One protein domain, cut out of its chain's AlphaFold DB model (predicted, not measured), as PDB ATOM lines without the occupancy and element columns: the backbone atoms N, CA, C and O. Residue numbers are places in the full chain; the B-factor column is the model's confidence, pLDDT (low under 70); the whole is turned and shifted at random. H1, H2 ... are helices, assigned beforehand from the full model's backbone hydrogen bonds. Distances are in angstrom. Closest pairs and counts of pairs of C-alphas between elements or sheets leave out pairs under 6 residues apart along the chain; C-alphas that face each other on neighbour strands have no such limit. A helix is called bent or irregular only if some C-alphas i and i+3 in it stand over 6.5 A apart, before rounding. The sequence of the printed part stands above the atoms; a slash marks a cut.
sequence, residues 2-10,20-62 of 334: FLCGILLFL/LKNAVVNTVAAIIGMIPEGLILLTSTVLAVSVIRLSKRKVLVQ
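AT A GLANCE: This is residues 2 to 10 and 20 to 62 of the 334 residues of an uncharacterized protein of Clostridiales bacterium (UniProt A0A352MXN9). This is a long, thin rod of two helices set nearly end to end, H3 and H2, with the short helix H1 packed on H2 at one end of the rod. H3 makes the longer part and runs out from H2 with no helix beside it, and the unnamed residues 57 to 62 turn back at its far end. The printed part has 52 residues with three named helices, in the order H1, H2, H3 along the chain, and no named strand; the class is all helix. The whole is extended, with a radius of gyration of the C-alphas of 19.4 A, and its C-alphas span 59 by 16 by 11 A.

IN THESE COORDINATES: The longest helix, H3, holds residues 37 to 56 and measures 29.7 A from first to last C-alpha. It begins at C-alpha 37, at (-30.338, -44.581, -37.641), and ends at C-alpha 56, at (-54.419, -60.579, -44.646). Before it in the chain comes H2, residues 20 to 33, 20.0 A long. H1, residues 2 to 10, is 12.5 A long and begins at C-alpha 2, at (-15.274, -48.550, -28.667).

HOW THE PARTS SIT: H3 touches no helix. A tight link of three residues, 34 to 36, joins it to H2, yet H2 and H3 are apart, with no C-alpha of the one within 8 A of the other. H1 and H3 are apart too. H1 and H2 touch, with 8 pairs of C-alphas within 8 A, the closest being those of Phe 9 and Thr 27 at 5.5 A. Their lines stand at a steep tilt of 41 degrees, they run opposite ways, and their centres are 10.0 A apart. In H1 and H2 every O i to N i+4 pair is within hydrogen-bond range, and in H3 15 of 16 are. No helix is bent or irregular.

THE WHOLE: The outline is a rod, and the two C-alphas farthest apart are those of Leu 20 and Lys 58, at 59.3 A. Residues 32 to 49, of which 37 to 49 belong to H3, stand free, and so do residues 53 to 58, of which 53 to 56 belong to H3. The printed part has one cut: residues 11 to 19 are not printed, and C-alphas 10 and 20 are 10.3 A apart across it. The link from H1 to H2 is the link across the cut, and the one link printed whole, H2 to H3, is tight. The mean pLDDT of the printed part is 91.1, and no printed residue is under 70.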
ATOM      1  N   PHE A   2     -16.241 -49.066 -29.657       80.75
ATOM      2  CA  PHE A   2     -15.274 -48.550 -28.667       80.75
ATOM      3  C   PHE A   2     -13.836 -48.401 -29.210       80.75
ATOM      4  O   PHE A   2     -13.267 -47.316 -29.144       80.75
ATOM      5  N   LEU A   3     -13.287 -49.443 -29.853       88.81
ATOM      6  CA  LEU A   3     -11.960 -49.385 -30.491       88.81
ATOM      7  C   LEU A   3     -11.879 -48.314 -31.596       88.81
ATOM      8  O   LEU A   3     -10.907 -47.568 -31.673       88.81
ATOM      9  N   CYS A   4     -12.922 -48.211 -32.427       86.81
ATOM     10  CA  CYS A   4     -13.017 -47.195 -33.478       86.81
ATOM     11  C   CYS A   4     -13.050 -45.781 -32.890       86.81
ATOM     12  O   CYS A   4     -12.406 -44.891 -33.428       86.81
ATOM     13  N   GLY A   5     -13.755 -45.582 -31.773       90.12
ATOM     14  CA  GLY A   5     -13.808 -44.297 -31.085       90.12
ATOM     15  C   GLY A   5     -12.456 -43.871 -30.520       90.12
ATOM     16  O   GLY A   5     -12.073 -42.719 -30.692       90.12
ATOM     17  N   ILE A   6     -11.693 -44.799 -29.929       90.94
ATOM     18  CA  ILE A   6     -10.326 -44.527 -29.455       90.94
ATOM     19  C   ILE A   6      -9.417 -44.130 -30.623       90.94
ATOM     20  O   ILE A   6      -8.699 -43.138 -30.532       90.94
ATOM     21  N   LEU A   7      -9.469 -44.866 -31.736       90.88
ATOM     22  CA  LEU A   7      -8.657 -44.573 -32.921       90.88
ATOM     23  C   LEU A   7      -9.019 -43.225 -33.558       90.88
ATOM     24  O   LEU A   7      -8.126 -42.455 -33.905       90.88
ATOM     25  N   LEU A   8     -10.313 -42.916 -33.678       91.06
ATOM     26  CA  LEU A   8     -10.787 -41.625 -34.179       91.06
ATOM     27  C   LEU A   8     -10.361 -40.480 -33.257       91.06
ATOM     28  O   LEU A   8      -9.902 -39.456 -33.753       91.06
ATOM     29  N   PHE A   9     -10.434 -40.674 -31.938       91.88
ATOM     30  CA  PHE A   9      -9.986 -39.685 -30.962       91.88
ATOM     31  C   PHE A   9      -8.486 -39.414 -31.054       91.88
ATOM     32  O   PHE A   9      -8.086 -38.258 -31.149       91.88
ATOM     33  N   LEU A  10      -7.659 -40.463 -31.076       90.81
ATOM     34  CA  LEU A  10      -6.206 -40.330 -31.206       90.81
ATOM     35  C   LEU A  10      -5.818 -39.639 -32.516       90.81
ATOM     36  O   LEU A  10      -4.936 -38.786 -32.519       90.81
ATOM     37  N   LEU A  20      -8.256 -30.362 -27.131       88.62
ATOM     38  CA  LEU A  20      -8.932 -31.533 -26.539       88.62
ATOM     39  C   LEU A  20     -10.456 -31.497 -26.762       88.62
ATOM     40  O   LEU A  20     -11.059 -32.498 -27.139       88.62
ATOM     41  N   LYS A  21     -11.071 -30.320 -26.584       89.88
ATOM     42  CA  LYS A  21     -12.509 -30.114 -26.789       89.88
ATOM     43  C   LYS A  21     -12.929 -30.422 -28.231       89.88
ATOM     44  O   LYS A  21     -13.902 -31.145 -28.426       89.88
ATOM     45  N   ASN A  22     -12.195 -29.923 -29.224       88.94
ATOM     46  CA  ASN A  22     -12.502 -30.157 -30.638       88.94
ATOM     47  C   ASN A  22     -12.289 -31.624 -31.020       88.94
ATOM     48  O   ASN A  22     -13.126 -32.196 -31.714       88.94
ATOM     49  N   ALA A  23     -11.233 -32.259 -30.504       90.81
ATOM     50  CA  ALA A  23     -10.975 -33.674 -30.749       90.81
ATOM     51  C   ALA A  23     -12.109 -34.572 -30.219       90.81
ATOM     52  O   ALA A  23     -12.552 -35.483 -30.922       90.81
ATOM     53  N   VAL A  24     -12.640 -34.281 -29.023       91.56
ATOM     54  CA  VAL A  24     -13.815 -34.982 -28.474       91.56
ATOM     55  C   VAL A  24     -15.051 -34.745 -29.343       91.56
ATOM     56  O   VAL A  24     -15.698 -35.711 -29.743       91.56
ATOM     57  N   VAL A  25     -15.371 -33.487 -29.670       92.44
ATOM     58  CA  VAL A  25     -16.576 -33.142 -30.447       92.44
ATOM     59  C   VAL A  25     -16.555 -33.799 -31.830       92.44
ATOM     60  O   VAL A  25     -17.537 -34.435 -32.210       92.44
ATOM     61  N   ASN A  26     -15.433 -33.726 -32.551       89.94
ATOM     62  CA  ASN A  26     -15.291 -34.332 -33.878       89.94
ATOM     63  C   ASN A  26     -15.393 -35.859 -33.826       89.94
ATOM     64  O   ASN A  26     -16.004 -36.471 -34.701       89.94
ATOM     65  N   THR A  27     -14.829 -36.481 -32.788       92.69
ATOM     66  CA  THR A  27     -14.915 -37.935 -32.602       92.69
ATOM     67  C   THR A  27     -16.347 -38.377 -32.330       92.69
ATOM     68  O   THR A  27     -16.816 -39.335 -32.940       92.69
ATOM     69  N   VAL A  28     -17.070 -37.672 -31.454       92.31
ATOM     70  CA  VAL A  28     -18.481 -37.966 -31.165       92.31
ATOM     71  C   VAL A  28     -19.337 -37.774 -32.417       92.31
ATOM     72  O   VAL A  28     -20.126 -38.658 -32.741       92.31
ATOM     73  N   ALA A  29     -19.141 -36.680 -33.160       91.38
ATOM     74  CA  ALA A  29     -19.852 -36.431 -34.412       91.38
ATOM     75  C   ALA A  29     -19.606 -37.541 -35.449       91.38
ATOM     76  O   ALA A  29     -20.553 -38.021 -36.070       91.38
ATOM     77  N   ALA A  30     -18.357 -38.000 -35.590       91.12
ATOM     78  CA  ALA A  30     -18.012 -39.109 -36.473       91.12
ATOM     79  C   ALA A  30     -18.679 -40.423 -36.037       91.12
ATOM     80  O   ALA A  30     -19.260 -41.114 -36.868       91.12
ATOM     81  N   ILE A  31     -18.653 -40.756 -34.741       92.25
ATOM     82  CA  ILE A  31     -19.297 -41.971 -34.217       92.25
ATOM     83  C   ILE A  31     -20.811 -41.926 -34.438       92.25
ATOM     84  O   ILE A  31     -21.368 -42.917 -34.902       92.25
ATOM     85  N   ILE A  32     -21.469 -40.799 -34.144       91.00
ATOM     86  CA  ILE A  32     -22.914 -40.629 -34.360       91.00
ATOM     87  C   ILE A  32     -23.245 -40.782 -35.848       91.00
ATOM     88  O   ILE A  32     -24.139 -41.547 -36.191       91.00
ATOM     89  N   GLY A  33     -22.474 -40.149 -36.739       89.19
ATOM     90  CA  GLY A  33     -22.662 -40.278 -38.187       89.19
ATOM     91  C   GLY A  33     -22.452 -41.697 -38.732       89.19
ATOM     92  O   GLY A  33     -22.942 -42.014 -39.813       89.19
ATOM     93  N   MET A  34     -21.749 -42.567 -37.997       89.56
ATOM     94  CA  MET A  34     -21.569 -43.981 -38.347       89.56
ATOM     95  C   MET A  34     -22.717 -44.881 -37.867       89.56
ATOM     96  O   MET A  34     -22.773 -46.040 -38.281       89.56
ATOM     97  N   ILE A  35     -23.612 -44.401 -36.994       88.94
ATOM     98  CA  ILE A  35     -24.786 -45.164 -36.559       88.94
ATOM     99  C   ILE A  35     -25.847 -45.059 -37.661       88.94
ATOM    100  O   ILE A  35     -26.330 -43.964 -37.945       88.94
ATOM    101  N   PRO A  36     -26.251 -46.173 -38.294       87.94
ATOM    102  CA  PRO A  36     -27.244 -46.132 -39.353       87.94
ATOM    103  C   PRO A  36     -28.646 -46.018 -38.740       87.94
ATOM    104  O   PRO A  36     -29.388 -46.995 -38.685       87.94
ATOM    105  N   GLU A  37     -29.030 -44.828 -38.277       86.12
ATOM    106  CA  GLU A  37     -30.338 -44.581 -37.641       86.12
ATOM    107  C   GLU A  37     -31.511 -45.011 -38.539       86.12
ATOM    108  O   GLU A  37     -32.493 -45.595 -38.074       86.12
ATOM    109  N   GLY A  38     -31.364 -44.822 -39.855       92.00
ATOM    110  CA  GLY A  38     -32.346 -45.259 -40.846       92.00
ATOM    111  C   GLY A  38     -32.571 -46.774 -40.878       92.00
ATOM    112  O   GLY A  38     -33.665 -47.210 -41.228       92.00
ATOM    113  N   LEU A  39     -31.591 -47.590 -40.469       91.94
ATOM    114  CA  LEU A  39     -31.718 -49.049 -40.470       91.94
ATOM    115  C   LEU A  39     -32.793 -49.518 -39.482       91.94
ATOM    116  O   LEU A  39     -33.576 -50.397 -39.821       91.94
ATOM    117  N   ILE A  40     -32.872 -48.906 -38.298       87.81
ATOM    118  CA  ILE A  40     -33.847 -49.273 -37.255       87.81
ATOM    119  C   ILE A  40     -35.278 -48.955 -37.713       87.81
ATOM    120  O   ILE A  40     -36.207 -49.740 -37.502       87.81
ATOM    121  N   LEU A  41     -35.462 -47.809 -38.375       91.69
ATOM    122  CA  LEU A  41     -36.750 -47.418 -38.946       91.69
ATOM    123  C   LEU A  41     -37.157 -48.367 -40.085       91.69
ATOM    124  O   LEU A  41     -38.305 -48.812 -40.154       91.69
ATOM    125  N   LEU A  42     -36.211 -48.699 -40.968       93.56
ATOM    126  CA  LEU A  42     -36.434 -49.605 -42.093       93.56
ATOM    127  C   LEU A  42     -36.809 -51.014 -41.624       93.56
ATOM    128  O   LEU A  42     -37.786 -51.574 -42.110       93.56
ATOM    129  N   THR A  43     -36.099 -51.582 -40.649       91.25
ATOM    130  CA  THR A  43     -36.424 -52.921 -40.134       91.25
ATOM    131  C   THR A  43     -37.800 -52.948 -39.475       91.25
ATOM    132  O   THR A  43     -38.609 -53.824 -39.777       91.25
ATOM    133  N   SER A  44     -38.115 -51.943 -38.653       90.56
ATOM    134  CA  SER A  44     -39.414 -51.833 -37.978       90.56
ATOM    135  C   SER A  44     -40.575 -51.705 -38.971       90.56
ATOM    136  O   SER A  44     -41.605 -52.363 -38.822       90.56
ATOM    137  N   THR A  45     -40.405 -50.898 -40.024       93.00
ATOM    138  CA  THR A  45     -41.425 -50.729 -41.073       93.00
ATOM    139  C   THR A  45     -41.596 -51.992 -41.919       93.00
ATOM    140  O   THR A  45     -42.730 -52.398 -42.177       93.00
ATOM    141  N   VAL A  46     -40.505 -52.666 -42.297       92.62
ATOM    142  CA  VAL A  46     -40.554 -53.941 -43.034       92.62
ATOM    143  C   VAL A  46     -41.254 -55.034 -42.222       92.62
ATOM    144  O   VAL A  46     -42.115 -55.735 -42.764       92.62
ATOM    145  N   LEU A  47     -40.949 -55.163 -40.928       91.62
ATOM    146  CA  LEU A  47     -41.620 -56.119 -40.041       91.62
ATOM    147  C   LEU A  47     -43.115 -55.807 -39.918       91.62
ATOM    148  O   LEU A  47     -43.939 -56.704 -40.101       91.62
ATOM    149  N   ALA A  48     -43.484 -54.539 -39.709       91.88
ATOM    150  CA  ALA A  48     -44.886 -54.128 -39.628       91.88
ATOM    151  C   ALA A  48     -45.662 -54.463 -40.915       91.88
ATOM    152  O   ALA A  48     -46.739 -55.061 -40.864       91.88
ATOM    153  N   VAL A  49     -45.098 -54.151 -42.087       93.69
ATOM    154  CA  VAL A  49     -45.698 -54.504 -43.385       93.69
ATOM    155  C   VAL A  49     -45.820 -56.022 -43.548       93.69
ATOM    156  O   VAL A  49     -46.834 -56.501 -44.064       93.69
ATOM    157  N   SER A  50     -44.828 -56.790 -43.094       93.44
ATOM    158  CA  SER A  50     -44.838 -58.256 -43.169       93.44
ATOM    159  C   SER A  50     -45.951 -58.864 -42.312       93.44
ATOM    160  O   SER A  50     -46.707 -59.701 -42.807       93.44
ATOM    161  N   VAL A  51     -46.143 -58.372 -41.084       92.94
ATOM    162  CA  VAL A  51     -47.264 -58.772 -40.215       92.94
ATOM    163  C   VAL A  51     -48.609 -58.450 -40.860       92.94
ATOM    164  O   VAL A  51     -49.487 -59.309 -40.899       92.94
ATOM    165  N   ILE A  52     -48.776 -57.251 -41.427       93.50
ATOM    166  CA  ILE A  52     -50.019 -56.867 -42.117       93.50
ATOM    167  C   ILE A  52     -50.293 -57.809 -43.300       93.50
ATOM    168  O   ILE A  52     -51.433 -58.230 -43.513       93.50
ATOM    169  N   ARG A  53     -49.263 -58.170 -44.076       94.12
ATOM    170  CA  ARG A  53     -49.393 -59.113 -45.200       94.12
ATOM    171  C   ARG A  53     -49.788 -60.517 -44.738       94.12
ATOM    172  O   ARG A  53     -50.665 -61.115 -45.361       94.12
ATOM    173  N   LEU A  54     -49.186 -61.025 -43.663       93.69
ATOM    174  CA  LEU A  54     -49.518 -62.327 -43.073       93.69
ATOM    175  C   LEU A  54     -50.935 -62.336 -42.478       93.69
ATOM    176  O   LEU A  54     -51.713 -63.249 -42.753       93.69
ATOM    177  N   SER A  55     -51.328 -61.265 -41.786       93.38
ATOM    178  CA  SER A  55     -52.676 -61.094 -41.232       93.38
ATOM    179  C   SER A  55     -53.759 -61.122 -42.317       93.38
ATOM    180  O   SER A  55     -54.766 -61.815 -42.170       93.38
ATOM    181  N   LYS A  56     -53.520 -60.487 -43.476       95.06
ATOM    182  CA  LYS A  56     -54.419 -60.579 -44.646       95.06
ATOM    183  C   LYS A  56     -54.573 -62.006 -45.187       95.06
ATOM    184  O   LYS A  56     -55.586 -62.308 -45.812       95.06
ATOM    185  N   ARG A  57     -53.602 -62.887 -44.933       91.69
ATOM    186  CA  ARG A  57     -53.654 -64.327 -45.244       91.69
ATOM    187  C   ARG A  57     -54.157 -65.177 -44.070       91.69
ATOM    188  O   ARG A  57     -54.015 -66.392 -44.107       91.69
ATOM    189  N   LYS A  58     -54.773 -64.553 -43.057       92.00
ATOM    190  CA  LYS A  58     -55.294 -65.198 -41.840       92.00
ATOM    191  C   LYS A  58     -54.211 -65.877 -40.989       92.00
ATOM    192  O   LYS A  58     -54.500 -66.842 -40.290       92.00
ATOM    193  N   VAL A  59     -52.982 -65.356 -41.022       92.25
ATOM    194  CA  VAL A  59     -51.879 -65.784 -40.149       92.25
ATOM    195  C   VAL A  59     -51.664 -64.730 -39.066       92.25
ATOM    196  O   VAL A  59     -51.420 -63.562 -39.371       92.25
ATOM    197  N   LEU A  60     -51.761 -65.138 -37.801       92.31
ATOM    198  CA  LEU A  60     -51.484 -64.281 -36.650       92.31
ATOM    199  C   LEU A  60     -50.021 -64.446 -36.227       92.31
ATOM    200  O   LEU A  60     -49.611 -65.531 -35.828       92.31
ATOM    201  N   VAL A  61     -49.253 -63.361 -36.291       92.50
ATOM    202  CA  VAL A  61     -47.866 -63.324 -35.812       92.50
ATOM    203  C   VAL A  61     -47.871 -62.906 -34.344       92.50
ATOM    204  O   VAL A  61     -48.348 -61.818 -34.031       92.50
ATOM    205  N   GLN A  62     -47.359 -63.762 -33.456       90.12
ATOM    206  CA  GLN A  62     -47.241 -63.450 -32.025       90.12
ATOM    207  C   GLN A  62     -45.937 -62.716 -31.699       90.12
ATOM    208  O   GLN A  62     -45.940 -61.788 -30.895       90.12
TER     209      GLN A  62